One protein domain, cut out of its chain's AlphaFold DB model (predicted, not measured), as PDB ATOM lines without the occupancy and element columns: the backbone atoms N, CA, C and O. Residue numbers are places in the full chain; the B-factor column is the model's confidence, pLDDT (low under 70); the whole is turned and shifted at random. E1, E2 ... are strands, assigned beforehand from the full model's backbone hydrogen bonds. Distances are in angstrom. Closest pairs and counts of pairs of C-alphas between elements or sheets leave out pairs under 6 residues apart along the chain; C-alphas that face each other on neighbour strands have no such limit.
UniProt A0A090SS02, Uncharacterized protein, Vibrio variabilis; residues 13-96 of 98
ATOM      1  N   ALA A  13     -12.363 -32.029   6.495       95.88
ATOM      2  CA  ALA A  13     -11.272 -31.125   6.171       95.88
ATOM      3  C   ALA A  13     -10.262 -31.170   7.319       95.88
ATOM      4  O   ALA A  13     -10.658 -31.284   8.478       95.88
ATOM      5  N   SER A  14      -8.970 -31.087   7.017       96.88
ATOM      6  CA  SER A  14      -7.925 -31.050   8.037       96.88
ATOM      7  C   SER A  14      -6.935 -29.924   7.779       96.88
ATOM      8  O   SER A  14      -6.658 -29.561   6.636       96.88
ATOM      9  N   LEU A  15      -6.411 -29.364   8.865       98.06
ATOM     10  CA  LEU A  15      -5.368 -28.348   8.846       98.06
ATOM     11  C   LEU A  15      -4.256 -28.786   9.794       98.06
ATOM     12  O   LEU A  15      -4.461 -28.840  11.005       98.06
ATOM     13  N   GLY A  16      -3.091 -29.103   9.235       97.56
ATOM     14  CA  GLY A  16      -1.908 -29.514   9.985       97.56
ATOM     15  C   GLY A  16      -0.842 -28.427  10.017       97.56
ATOM     16  O   GLY A  16      -0.619 -27.737   9.023       97.56
ATOM     17  N   CYS A  17      -0.149 -28.305  11.144       97.50
ATOM     18  CA  CYS A  17       1.036 -27.472  11.290       97.50
ATOM     19  C   CYS A  17       2.114 -28.226  12.075       97.50
ATOM     20  O   CYS A  17       1.831 -28.887  13.075       97.50
ATOM     21  N   LYS A  18       3.365 -28.101  11.631       97.12
ATOM     22  CA  LYS A  18       4.551 -28.561  12.354       97.12
ATOM     23  C   LYS A  18       5.517 -27.395  12.470       97.12
ATOM     24  O   LYS A  18       5.853 -26.771  11.468       97.12
ATOM     25  N   TYR A  19       5.972 -27.130  13.684       96.88
ATOM     26  CA  TYR A  19       6.868 -26.028  13.989       96.88
ATOM     27  C   TYR A  19       8.134 -26.550  14.664       96.88
ATOM     28  O   TYR A  19       8.059 -27.299  15.640       96.88
ATOM     29  N   ALA A  20       9.294 -26.161  14.135       95.81
ATOM     30  CA  ALA A  20      10.584 -26.409  14.768       95.81
ATOM     31  C   ALA A  20      10.847 -25.297  15.790       95.81
ATOM     32  O   ALA A  20      10.912 -24.127  15.425       95.81
ATOM     33  N   ILE A  21      10.971 -25.663  17.066       93.81
ATOM     34  CA  ILE A  21      11.147 -24.696  18.157       93.81
ATOM     35  C   ILE A  21      12.596 -24.223  18.191       93.81
ATOM     36  O   ILE A  21      12.875 -23.031  18.107       93.81
ATOM     37  N   TRP A  22      13.515 -25.177  18.339       93.31
ATOM     38  CA  TRP A  22      14.944 -24.924  18.423       93.31
ATOM     39  C   TRP A  22      15.720 -26.198  18.091       93.31
ATOM     40  O   TRP A  22      15.481 -27.260  18.674       93.31
ATOM     41  N   GLY A  23      16.646 -26.099  17.136       92.44
ATOM     42  CA  GLY A  23      17.375 -27.256  16.623       92.44
ATOM     43  C   GLY A  23      16.422 -28.342  16.115       92.44
ATOM     44  O   GLY A  23      15.554 -28.089  15.285       92.44
ATOM     45  N   ASN A  24      16.588 -29.553  16.638       95.38
ATOM     46  CA  ASN A  24      15.833 -30.744  16.252       95.38
ATOM     47  C   ASN A  24      14.535 -30.948  17.072       95.38
ATOM     48  O   ASN A  24      13.824 -31.936  16.863       95.38
ATOM     49  N   TRP A  25      14.206 -30.024  17.987       97.69
ATOM     50  CA  TRP A  25      12.943 -30.032  18.730       97.69
ATOM     51  C   TRP A  25      11.798 -29.468  17.898       97.69
ATOM     52  O   TRP A  25      11.907 -28.392  17.305       97.69
ATOM     53  N   TYR A  26      10.661 -30.153  17.916       97.75
ATOM     54  CA  TYR A  26       9.465 -29.725  17.210       97.75
ATOM     55  C   TYR A  26       8.195 -29.978  18.015       97.75
ATOM     56  O   TYR A  26       8.125 -30.860  18.872       97.75
ATOM     57  N   VAL A  27       7.162 -29.232  17.646       98.19
ATOM     58  CA  VAL A  27       5.765 -29.502  17.984       98.19
ATOM     59  C   VAL A  27       4.966 -29.638  16.699       98.19
ATOM     60  O   VAL A  27       5.314 -29.067  15.665       98.19
ATOM     61  N   ASN A  28       3.906 -30.428  16.739       97.94
ATOM     62  CA  ASN A  28       2.959 -30.542  15.648       97.94
ATOM     63  C   ASN A  28       1.538 -30.620  16.191       97.94
ATOM     64  O   ASN A  28       1.314 -31.113  17.296       97.94
ATOM     65  N   ALA A  29       0.597 -30.129  15.401       98.12
ATOM     66  CA  ALA A  29      -0.819 -30.262  15.672       98.12
ATOM     67  C   ALA A  29      -1.589 -30.346  14.357       98.12
ATOM     68  O   ALA A  29      -1.204 -29.727  13.363       98.12
ATOM     69  N   THR A  30      -2.683 -31.099  14.351       98.44
ATOM     70  CA  THR A  30      -3.631 -31.132  13.234       98.44
ATOM     71  C   THR A  30      -5.035 -30.964  13.774       98.44
ATOM     72  O   THR A  30      -5.407 -31.664  14.706       98.44
ATOM     73  N   ALA A  31      -5.815 -30.056  13.200       97.88
ATOM     74  CA  ALA A  31      -7.235 -29.909  13.484       97.88
ATOM     75  C   ALA A  31      -8.062 -30.572  12.380       97.88
ATOM     76  O   ALA A  31      -7.694 -30.512  11.205       97.88
ATOM     77  N   PHE A  32      -9.192 -31.160  12.756       96.56
ATOM     78  CA  PHE A  32     -10.135 -31.816  11.863       96.56
ATOM     79  C   PHE A  32     -11.502 -31.150  11.975       96.56
ATOM     80  O   PHE A  32     -12.029 -30.918  13.063       96.56
ATOM     81  N   TYR A  33     -12.093 -30.853  10.824       94.56
ATOM     82  CA  TYR A  33     -13.461 -30.386  10.707       94.56
ATOM     83  C   TYR A  33     -14.305 -31.452  10.019       94.56
ATOM     84  O   TYR A  33     -14.049 -31.842   8.878       94.56
ATOM     85  N   TYR A  34     -15.332 -31.903  10.729       92.56
ATOM     86  CA  TYR A  34     -16.293 -32.896  10.274       92.56
ATOM     87  C   TYR A  34     -17.517 -32.179   9.709       92.56
ATOM     88  O   TYR A  34     -18.243 -31.521  10.454       92.56
ATOM     89  N   PHE A  35     -17.759 -32.304   8.400       90.75
ATOM     90  CA  PHE A  35     -18.919 -31.667   7.758       90.75
ATOM     91  C   PHE A  35     -20.247 -32.240   8.265       90.75
ATOM     92  O   PHE A  35     -21.236 -31.520   8.357       90.75
ATOM     93  N   ASP A  36     -20.245 -33.521   8.633       89.56
ATOM     94  CA  ASP A  36     -21.343 -34.186   9.323       89.56
ATOM     95  C   ASP A  36     -20.827 -34.766  10.647       89.56
ATOM     96  O   ASP A  36     -20.195 -35.825  10.687       89.56
ATOM     97  N   LYS A  37     -21.098 -34.057  11.751       85.62
ATOM     98  CA  LYS A  37     -20.702 -34.489  13.100       85.62
ATOM     99  C   LYS A  37     -21.360 -35.798  13.517       85.62
ATOM    100  O   LYS A  37     -20.779 -36.529  14.312       85.62
ATOM    101  N   SER A  38     -22.530 -36.131  12.964       86.25
ATOM    102  CA  SER A  38     -23.155 -37.423  13.242       86.25
ATOM    103  C   SER A  38     -22.260 -38.563  12.762       86.25
ATOM    104  O   SER A  38     -22.295 -39.639  13.340       86.25
ATOM    105  N   GLN A  39     -21.393 -38.341  11.772       85.12
ATOM    106  CA  GLN A  39     -20.489 -39.364  11.254       85.12
ATOM    107  C   GLN A  39     -19.184 -39.518  12.038       85.12
ATOM    108  O   GLN A  39     -18.394 -40.414  11.734       85.12
ATOM    109  N   GLN A  40     -18.941 -38.673  13.041       89.50
ATOM    110  CA  GLN A  40     -17.730 -38.710  13.850       89.50
ATOM    111  C   GLN A  40     -17.815 -39.821  14.905       89.50
ATOM    112  O   GLN A  40     -18.604 -39.749  15.842       89.50
ATOM    113  N   GLN A  41     -16.984 -40.852  14.754       88.38
ATOM    114  CA  GLN A  41     -16.892 -41.961  15.707       88.38
ATOM    115  C   GLN A  41     -16.144 -41.545  16.983       88.38
ATOM    116  O   GLN A  41     -15.384 -40.575  16.934       88.38
ATOM    117  N   PRO A  42     -16.294 -42.252  18.118       87.00
ATOM    118  CA  PRO A  42     -15.638 -41.893  19.380       87.00
ATOM    119  C   PRO A  42     -14.117 -41.713  19.266       87.00
ATOM    120  O   PRO A  42     -13.579 -40.747  19.802       87.00
ATOM    121  N   TRP A  43     -13.447 -42.569  18.488       87.56
ATOM    122  CA  TRP A  43     -12.001 -42.526  18.232       87.56
ATOM    123  C   TRP A  43     -11.572 -41.530  17.141       87.56
ATOM    124  O   TRP A  43     -10.383 -41.435  16.864       87.56
ATOM    125  N   ASN A  44     -12.501 -40.798  16.514       91.88
ATOM    126  CA  ASN A  44     -12.183 -39.767  15.524       91.88
ATOM    127  C   ASN A  44     -11.923 -38.422  16.238       91.88
ATOM    128  O   ASN A  44     -12.885 -37.819  16.731       91.88
ATOM    129  N   PRO A  45     -10.671 -37.936  16.309       94.94
ATOM    130  CA  PRO A  45     -10.351 -36.700  17.015       94.94
ATOM    131  C   PRO A  45     -10.791 -35.438  16.286       94.94
ATOM    132  O   PRO A  45     -10.642 -35.316  15.077       94.94
ATOM    133  N   ASP A  46     -11.167 -34.426  17.056       96.25
ATOM    134  CA  ASP A  46     -11.211 -33.041  16.595       96.25
ATOM    135  C   ASP A  46      -9.805 -32.476  16.338       96.25
ATOM    136  O   ASP A  46      -9.623 -31.608  15.483       96.25
ATOM    137  N   TYR A  47      -8.800 -32.954  17.081       97.25
ATOM    138  CA  TYR A  47      -7.408 -32.568  16.892       97.25
ATOM    139  C   TYR A  47      -6.411 -33.650  17.310       97.25
ATOM    140  O   TYR A  47      -6.665 -34.489  18.172       97.25
ATOM    141  N   THR A  48      -5.225 -33.596  16.727       98.12
ATOM    142  CA  THR A  48      -4.063 -34.380  17.141       98.12
ATOM    143  C   THR A  48      -2.950 -33.426  17.516       98.12
ATOM    144  O   THR A  48      -2.895 -32.291  17.034       98.12
ATOM    145  N   TYR A  49      -2.064 -33.869  18.395       98.00
ATOM    146  CA  TYR A  49      -0.904 -33.084  18.784       98.00
ATOM    147  C   TYR A  49       0.273 -33.994  19.098       98.00
ATOM    148  O   TYR A  49       0.112 -35.150  19.493       98.00
ATOM    149  N   GLY A  50       1.473 -33.461  18.942       98.00
ATOM    150  CA  GLY A  50       2.689 -34.172  19.275       98.00
ATOM    151  C   GLY A  50       3.862 -33.231  19.451       98.00
ATOM    152  O   GLY A  50       3.856 -32.086  19.002       98.00
ATOM    153  N   PHE A  51       4.889 -33.734  20.110       97.81
ATOM    154  CA  PHE A  51       6.139 -33.028  20.323       97.81
ATOM    155  C   PHE A  51       7.274 -34.036  20.348       97.81
ATOM    156  O   PHE A  51       7.082 -35.207  20.678       97.81
ATOM    157  N   GLY A  52       8.467 -33.597  19.992       97.69
ATOM    158  CA  GLY A  52       9.597 -34.499  20.003       97.69
ATOM    159  C   GLY A  52      10.901 -33.840  19.629       97.69
ATOM    160  O   GLY A  52      10.951 -32.700  19.173       97.69
ATOM    161  N   TYR A  53      11.949 -34.621  19.810       97.19
ATOM    162  CA  TYR A  53      13.267 -34.401  19.264       97.19
ATOM    163  C   TYR A  53      13.461 -35.408  18.130       97.19
ATOM    164  O   TYR A  53      13.406 -36.617  18.359       97.19
ATOM    165  N   PHE A  54      13.653 -34.927  16.904       95.38
ATOM    166  CA  PHE A  54      13.894 -35.786  15.747       95.38
ATOM    167  C   PHE A  54      15.257 -35.485  15.153       95.38
ATOM    168  O   PHE A  54      15.464 -34.395  14.619       95.38
ATOM    169  N   ASP A  55      16.159 -36.459  15.189       94.62
ATOM    170  CA  ASP A  55      17.453 -36.364  14.527       94.62
ATOM    171  C   ASP A  55      17.744 -37.646  13.744       94.62
ATOM    172  O   ASP A  55      17.687 -38.764  14.261       94.62
ATOM    173  N   TRP A  56      17.973 -37.458  12.446       90.94
ATOM    174  CA  TRP A  56      18.213 -38.531  11.487       90.94
ATOM    175  C   TRP A  56      19.700 -38.873  11.376       90.94
ATOM    176  O   TRP A  56      20.045 -39.891  10.779       90.94
ATOM    177  N   ARG A  57      20.581 -38.020  11.913       94.69
ATOM    178  CA  ARG A  57      22.028 -38.191  11.795       94.69
ATOM    179  C   ARG A  57      22.476 -39.472  12.510       94.69
ATOM    180  O   ARG A  57      21.906 -39.841  13.536       94.69
ATOM    181  N   PRO A  58      23.510 -40.162  12.010       95.69
ATOM    182  CA  PRO A  58      24.054 -41.305  12.723       95.69
ATOM    183  C   PRO A  58      24.531 -40.940  14.132       95.69
ATOM    184  O   PRO A  58      25.078 -39.860  14.351       95.69
ATOM    185  N   GLY A  59      24.337 -41.849  15.083       94.56
ATOM    186  CA  GLY A  59      24.724 -41.657  16.478       94.56
ATOM    187  C   GLY A  59      23.715 -40.879  17.326       94.56
ATOM    188  O   GLY A  59      23.986 -40.626  18.497       94.56
ATOM    189  N   THR A  60      22.559 -40.493  16.772       96.06
ATOM    190  CA  THR A  60      21.559 -39.692  17.493       96.06
ATOM    191  C   THR A  60      20.321 -40.489  17.887       96.06
ATOM    192  O   THR A  60      19.971 -41.490  17.258       96.06
ATOM    193  N   ILE A  61      19.628 -40.010  18.922       95.62
ATOM    194  CA  ILE A  61      18.340 -40.540  19.375       95.62
ATOM    195  C   ILE A  61      17.217 -39.660  18.828       95.62
ATOM    196  O   ILE A  61      17.322 -38.438  18.813       95.62
ATOM    197  N   THR A  62      16.116 -40.288  18.438       97.06
ATOM    198  CA  THR A  62      14.831 -39.638  18.194       97.06
ATOM    199  C   THR A  62      13.871 -40.012  19.322       97.06
ATOM    200  O   THR A  62      13.696 -41.193  19.617       97.06
ATOM    201  N   LEU A  63      13.235 -39.014  19.932       97.62
ATOM    202  CA  LEU A  63      12.209 -39.167  20.964       97.62
ATOM    203  C   LEU A  63      10.965 -38.399  20.529       97.62
ATOM    204  O   LEU A  63      11.040 -37.201  20.273       97.62
ATOM    205  N   GLN A  64       9.815 -39.059  20.472       97.69
ATOM    206  CA  GLN A  64       8.565 -38.422  20.069       97.69
ATOM    207  C   GLN A  64       7.434 -38.850  20.990       97.69
ATOM    208  O   GLN A  64       7.321 -40.023  21.332       97.69
ATOM    209  N   TYR A  65       6.564 -37.912  21.330       98.19
ATOM    210  CA  TYR A  65       5.241 -38.181  21.862       98.19
ATOM    211  C   TYR A  65       4.211 -37.706  20.842       98.19
ATOM    212  O   TYR A  65       4.296 -36.580  20.347       98.19
ATOM    213  N   ASN A  66       3.215 -38.537  20.545       97.94
ATOM    214  CA  ASN A  66       2.091 -38.141  19.706       97.94
ATOM    215  C   ASN A  66       0.778 -38.667  20.282       97.94
ATOM    216  O   ASN A  66       0.686 -39.828  20.675       97.94
ATOM    217  N   ASN A  67      -0.252 -37.828  20.283       97.50
ATOM    218  CA  ASN A  67      -1.597 -38.196  20.681       97.50
ATOM    219  C   ASN A  67      -2.537 -38.126  19.474       97.50
ATOM    220  O   ASN A  67      -2.898 -37.044  19.003       97.50
ATOM    221  N   TYR A  68      -2.921 -39.310  18.997       95.31
ATOM    222  CA  TYR A  68      -3.898 -39.509  17.925       95.31
ATOM    223  C   TYR A  68      -5.216 -40.108  18.435       95.31
ATOM    224  O   TYR A  68      -6.041 -40.543  17.637       95.31
ATOM    225  N   SER A  69      -5.403 -40.162  19.759       94.00
ATOM    226  CA  SER A  69      -6.655 -40.624  20.367       94.00
ATOM    227  C   SER A  69      -7.798 -39.659  20.035       94.00
ATOM    228  O   SER A  69      -7.547 -38.592  19.482       94.00
ATOM    229  N   GLY A  70      -9.045 -39.998  20.364       93.00
ATOM    230  CA  GLY A  70     -10.247 -39.207  20.078       93.00
ATOM    231  C   GLY A  70     -10.356 -37.894  20.865       93.00
ATOM    232  O   GLY A  70     -11.382 -37.656  21.500       93.00
ATOM    233  N   ASN A  71      -9.323 -37.045  20.834       95.06
ATOM    234  CA  ASN A  71      -9.291 -35.734  21.478       95.06
ATOM    235  C   ASN A  71     -10.438 -34.861  20.959       95.06
ATOM    236  O   ASN A  71     -10.644 -34.764  19.749       95.06
ATOM    237  N   ARG A  72     -11.167 -34.204  21.863       94.50
ATOM    238  CA  ARG A  72     -12.306 -33.333  21.537       94.50
ATOM    239  C   ARG A  72     -12.073 -31.927  22.046       94.50
ATOM    240  O   ARG A  72     -11.504 -31.757  23.120       94.50
ATOM    241  N   TRP A  73     -12.580 -30.924  21.329       92.94
ATOM    242  CA  TRP A  73     -12.548 -29.536  21.812       92.94
ATOM    243  C   TRP A  73     -13.335 -29.365  23.111       92.94
ATOM    244  O   TRP A  73     -12.941 -28.594  23.981       92.94
ATOM    245  N   ASN A  74     -14.448 -30.093  23.240       90.31
ATOM    246  CA  ASN A  74     -15.219 -30.177  24.469       90.31
ATOM    247  C   ASN A  74     -14.956 -31.530  25.157       90.31
ATOM    248  O   ASN A  74     -15.443 -32.553  24.657       90.31
ATOM    249  N   PRO A  75     -14.262 -31.559  26.308       83.19
ATOM    250  CA  PRO A  75     -13.942 -32.797  27.015       83.19
ATOM    251  C   PRO A  75     -15.163 -33.649  27.376       83.19
ATOM    252  O   PRO A  75     -15.049 -34.870  27.407       83.19
ATOM    253  N   SER A  76     -16.342 -33.049  27.590       84.62
ATOM    254  CA  SER A  76     -17.559 -33.810  27.914       84.62
ATOM    255  C   SER A  76     -18.107 -34.639  26.747       84.62
ATOM    256  O   SER A  76     -18.974 -35.481  26.955       84.62
ATOM    257  N   SER A  77     -17.614 -34.400  25.527       85.06
ATOM    258  CA  SER A  77     -17.972 -35.150  24.315       85.06
ATOM    259  C   SER A  77     -16.946 -36.219  23.931       85.06
ATOM    260  O   SER A  77     -17.122 -36.903  22.921       85.06
ATOM    261  N   ALA A  78     -15.859 -36.350  24.699       85.94
ATOM    262  CA  ALA A  78     -14.872 -37.395  24.479       85.94
ATOM    263  C   ALA A  78     -15.472 -38.772  24.789       85.94
ATOM    264  O   ALA A  78     -16.262 -38.930  25.720       85.94
ATOM    265  N   GLY A  79     -15.095 -39.775  23.993       84.81
ATOM    266  CA  GLY A  79     -15.452 -41.162  24.280       84.81
ATOM    267  C   GLY A  79     -14.793 -41.664  25.568       84.81
ATOM    268  O   GLY A  79     -13.813 -41.097  26.058       84.81
ATOM    269  N   GLU A  80     -15.302 -42.764  26.115       86.19
ATOM    270  CA  GLU A  80     -14.647 -43.411  27.251       86.19
ATOM    271  C   GLU A  80     -13.217 -43.834  26.884       86.19
ATOM    272  O   GLU A  80     -12.978 -44.404  25.820       86.19
ATOM    273  N   ASN A  81     -12.266 -43.569  27.785       86.75
ATOM    274  CA  ASN A  81     -10.852 -43.931  27.626       86.75
ATOM    275  C   ASN A  81     -10.200 -43.418  26.328       86.75
ATOM    276  O   ASN A  81      -9.338 -44.085  25.757       86.75
ATOM    277  N   THR A  82     -10.609 -42.240  25.856       88.38
ATOM    278  CA  THR A  82      -9.972 -41.574  24.721       88.38
ATOM    279  C   THR A  82      -9.797 -40.081  24.985       88.38
ATOM    280  O   THR A  82     -10.470 -39.509  25.843       88.38
ATOM    281  N   GLY A  83      -8.890 -39.433  24.256       88.44
ATOM    282  CA  GLY A  83      -8.652 -37.995  24.363       88.44
ATOM    283  C   GLY A  83      -7.841 -37.565  25.591       88.44
ATOM    284  O   GLY A  83      -7.694 -36.366  25.829       88.44
ATOM    285  N   ARG A  84      -7.323 -38.503  26.397       92.00
ATOM    286  CA  ARG A  84      -6.452 -38.191  27.540       92.00
ATOM    287  C   ARG A  84      -5.004 -38.142  27.080       92.00
ATOM    288  O   ARG A  84      -4.605 -38.831  26.146       92.00
ATOM    289  N   PHE A  85      -4.164 -37.434  27.833       92.69
ATOM    290  CA  PHE A  85      -2.717 -37.438  27.602       92.69
ATOM    291  C   PHE A  85      -2.113 -38.857  27.647       92.69
ATOM    292  O   PHE A  85      -1.210 -39.180  26.877       92.69
ATOM    293  N   LEU A  86      -2.641 -39.728  28.509       94.19
ATOM    294  CA  LEU A  86      -2.187 -41.117  28.645       94.19
ATOM    295  C   LEU A  86      -2.548 -42.004  27.444       94.19
ATOM    296  O   LEU A  86      -1.933 -43.048  27.274       94.19
ATOM    297  N   ASP A  87      -3.496 -41.580  26.603       94.56
ATOM    298  CA  ASP A  87      -3.910 -42.317  25.401       94.56
ATOM    299  C   ASP A  87      -2.998 -42.012  24.191       94.56
ATOM    300  O   ASP A  87      -3.263 -42.439  23.067       94.56
ATOM    301  N   GLY A  88      -1.926 -41.240  24.409       95.19
ATOM    302  CA  GLY A  88      -0.875 -40.989  23.428       95.19
ATOM    303  C   GLY A  88       0.182 -42.095  23.387       95.19
ATOM    304  O   GLY A  88       0.196 -43.022  24.191       95.19
ATOM    305  N   SER A  89       1.103 -41.993  22.435       97.56
ATOM    306  CA  SER A  89       2.190 -42.953  22.234       97.56
ATOM    307  C   SER A  89       3.547 -42.267  22.303       97.56
ATOM    308  O   SER A  89       3.726 -41.181  21.749       97.56
ATOM    309  N   ILE A  90       4.506 -42.928  22.954       97.69
ATOM    310  CA  ILE A  90       5.910 -42.514  23.004       97.69
ATOM    311  C   ILE A  90       6.717 -43.419  22.073       97.69
ATOM    312  O   ILE A  90       6.595 -44.640  22.126       97.69
ATOM    313  N   MET A  91       7.559 -42.818  21.238       97.31
ATOM    314  CA  MET A  91       8.505 -43.499  20.363       97.31
ATOM    315  C   MET A  91       9.926 -43.092  20.736       97.31
ATOM    316  O   MET A  91      10.221 -41.901  20.843       97.31
ATOM    317  N   ILE A  92      10.806 -44.082  20.863       97.25
ATOM    318  CA  ILE A  92      12.250 -43.898  21.011       97.25
ATOM    319  C   ILE A  92      12.931 -44.682  19.893       97.25
ATOM    320  O   ILE A  92      12.614 -45.850  19.676       97.25
ATOM    321  N   ALA A  93      13.851 -44.043  19.180       96.94
ATOM    322  CA  ALA A  93      14.637 -44.669  18.124       96.94
ATOM    323  C   ALA A  93      16.089 -44.190  18.169       96.94
ATOM    324  O   ALA A  93      16.364 -43.082  18.624       96.94
ATOM    325  N   TYR A  94      17.006 -45.015  17.668       95.88
ATOM    326  CA  TYR A  94      18.421 -44.682  17.526       95.88
ATOM    327  C   TYR A  94      18.861 -44.871  16.073       95.88
ATOM    328  O   TYR A  94      18.548 -45.890  15.455       95.88
ATOM    329  N   SER A  95      19.579 -43.887  15.539       94.94
ATOM    330  CA  SER A  95      20.054 -43.872  14.154       94.94
ATOM    331  C   SER A  95      21.471 -44.446  14.070       94.94
ATOM    332  O   SER A  95      22.424 -43.832  14.549       94.94
ATOM    333  N   PHE A  96      21.632 -45.618  13.453       93.75
ATOM    334  CA  PHE A  96      22.938 -46.264  13.263       93.75
ATOM    335  C   PHE A  96      23.652 -45.746  12.001       93.75
ATOM    336  O   PHE A  96      23.004 -45.461  10.997       93.75
TER     337      PHE A  96
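Overview. This is residues 13 to 96 of the 98 residues of an uncharacterized protein of Vibrio variabilis (UniProt A0A090SS02). This is a single twisted wall of five antiparallel strands, E1 to E5 side by side in chain order, with no named helix on either face. The two long links, residues 35 to 46 and residues 68 to 88, lie together at one end of the wall, and the tight turn from E1 to E2 and the link from E3 to E4 lie at the other. The printed part has 84 residues, and the class is all strand, though under half of the residues, 40 of 84, are in named elements. The whole is loose, with a radius of gyration of the C-alphas of 15.1 A, and only just elongated, with spans of 48 by 24 by 18 A.

Along the chain. Find C-alpha 13 at (-11.272, -31.125, 6.171); from there E1, residues 13 to 22, runs 29.6 A to C-alpha 22 at (14.944, -24.924, 18.423). After two residues E2, residues 25 to 34, runs back over 30.6 A. E3 comes at residues 47 to 53, 20.9 A long, and E4 at residues 61 to 67, 20.1 A long. E5 is residues 89 to 94, 17.0 A long, and ends at C-alpha 94, (18.421, -44.682, 17.526).

Arrangement. The sheet runs E1 E2 E3 E4 E5 and is a meander, each strand the antiparallel neighbour of the one before; each such pair is a hairpin. E1 and E5 are the edge strands. Between E1 and E2, at 168 degrees, look at N 15 and O 31, 2.9 A apart, and N 17 and O 29, 2.8 A apart, both within hydrogen-bond range. E2 and E3 stand at 169 degrees, with N 28 and O 50 within range at 2.8 A. E3 and E4 stand at 166 degrees, and there N 53 and O 63 are within range at 2.8 A. E4 and E5 stand at 166 degrees, with N 64 and O 91 within range at 2.9 A; the C-alphas of Ile 61 and Tyr 94, which face each other, are 4.5 A apart. E1 is apart from E4 and from E5, and E2 is apart from E5. From edge to edge the strands' lines turn by 48 degrees, and the sheet's C-alphas lie up to 6.2 A off its best plane.

Size, cuts and confidence. The two C-alphas farthest apart are those of Ser 38 and Gly 59, at 48.2 A. The printed part has no cut. The links E2 to E3, 12 residues, and E4 to E5, 21 residues, are long; E3 to E4, 7 residues, is short, and E1 to E2 is tight. The mean pLDDT of the printed part of this model is 93.9, and no printed residue is under 70.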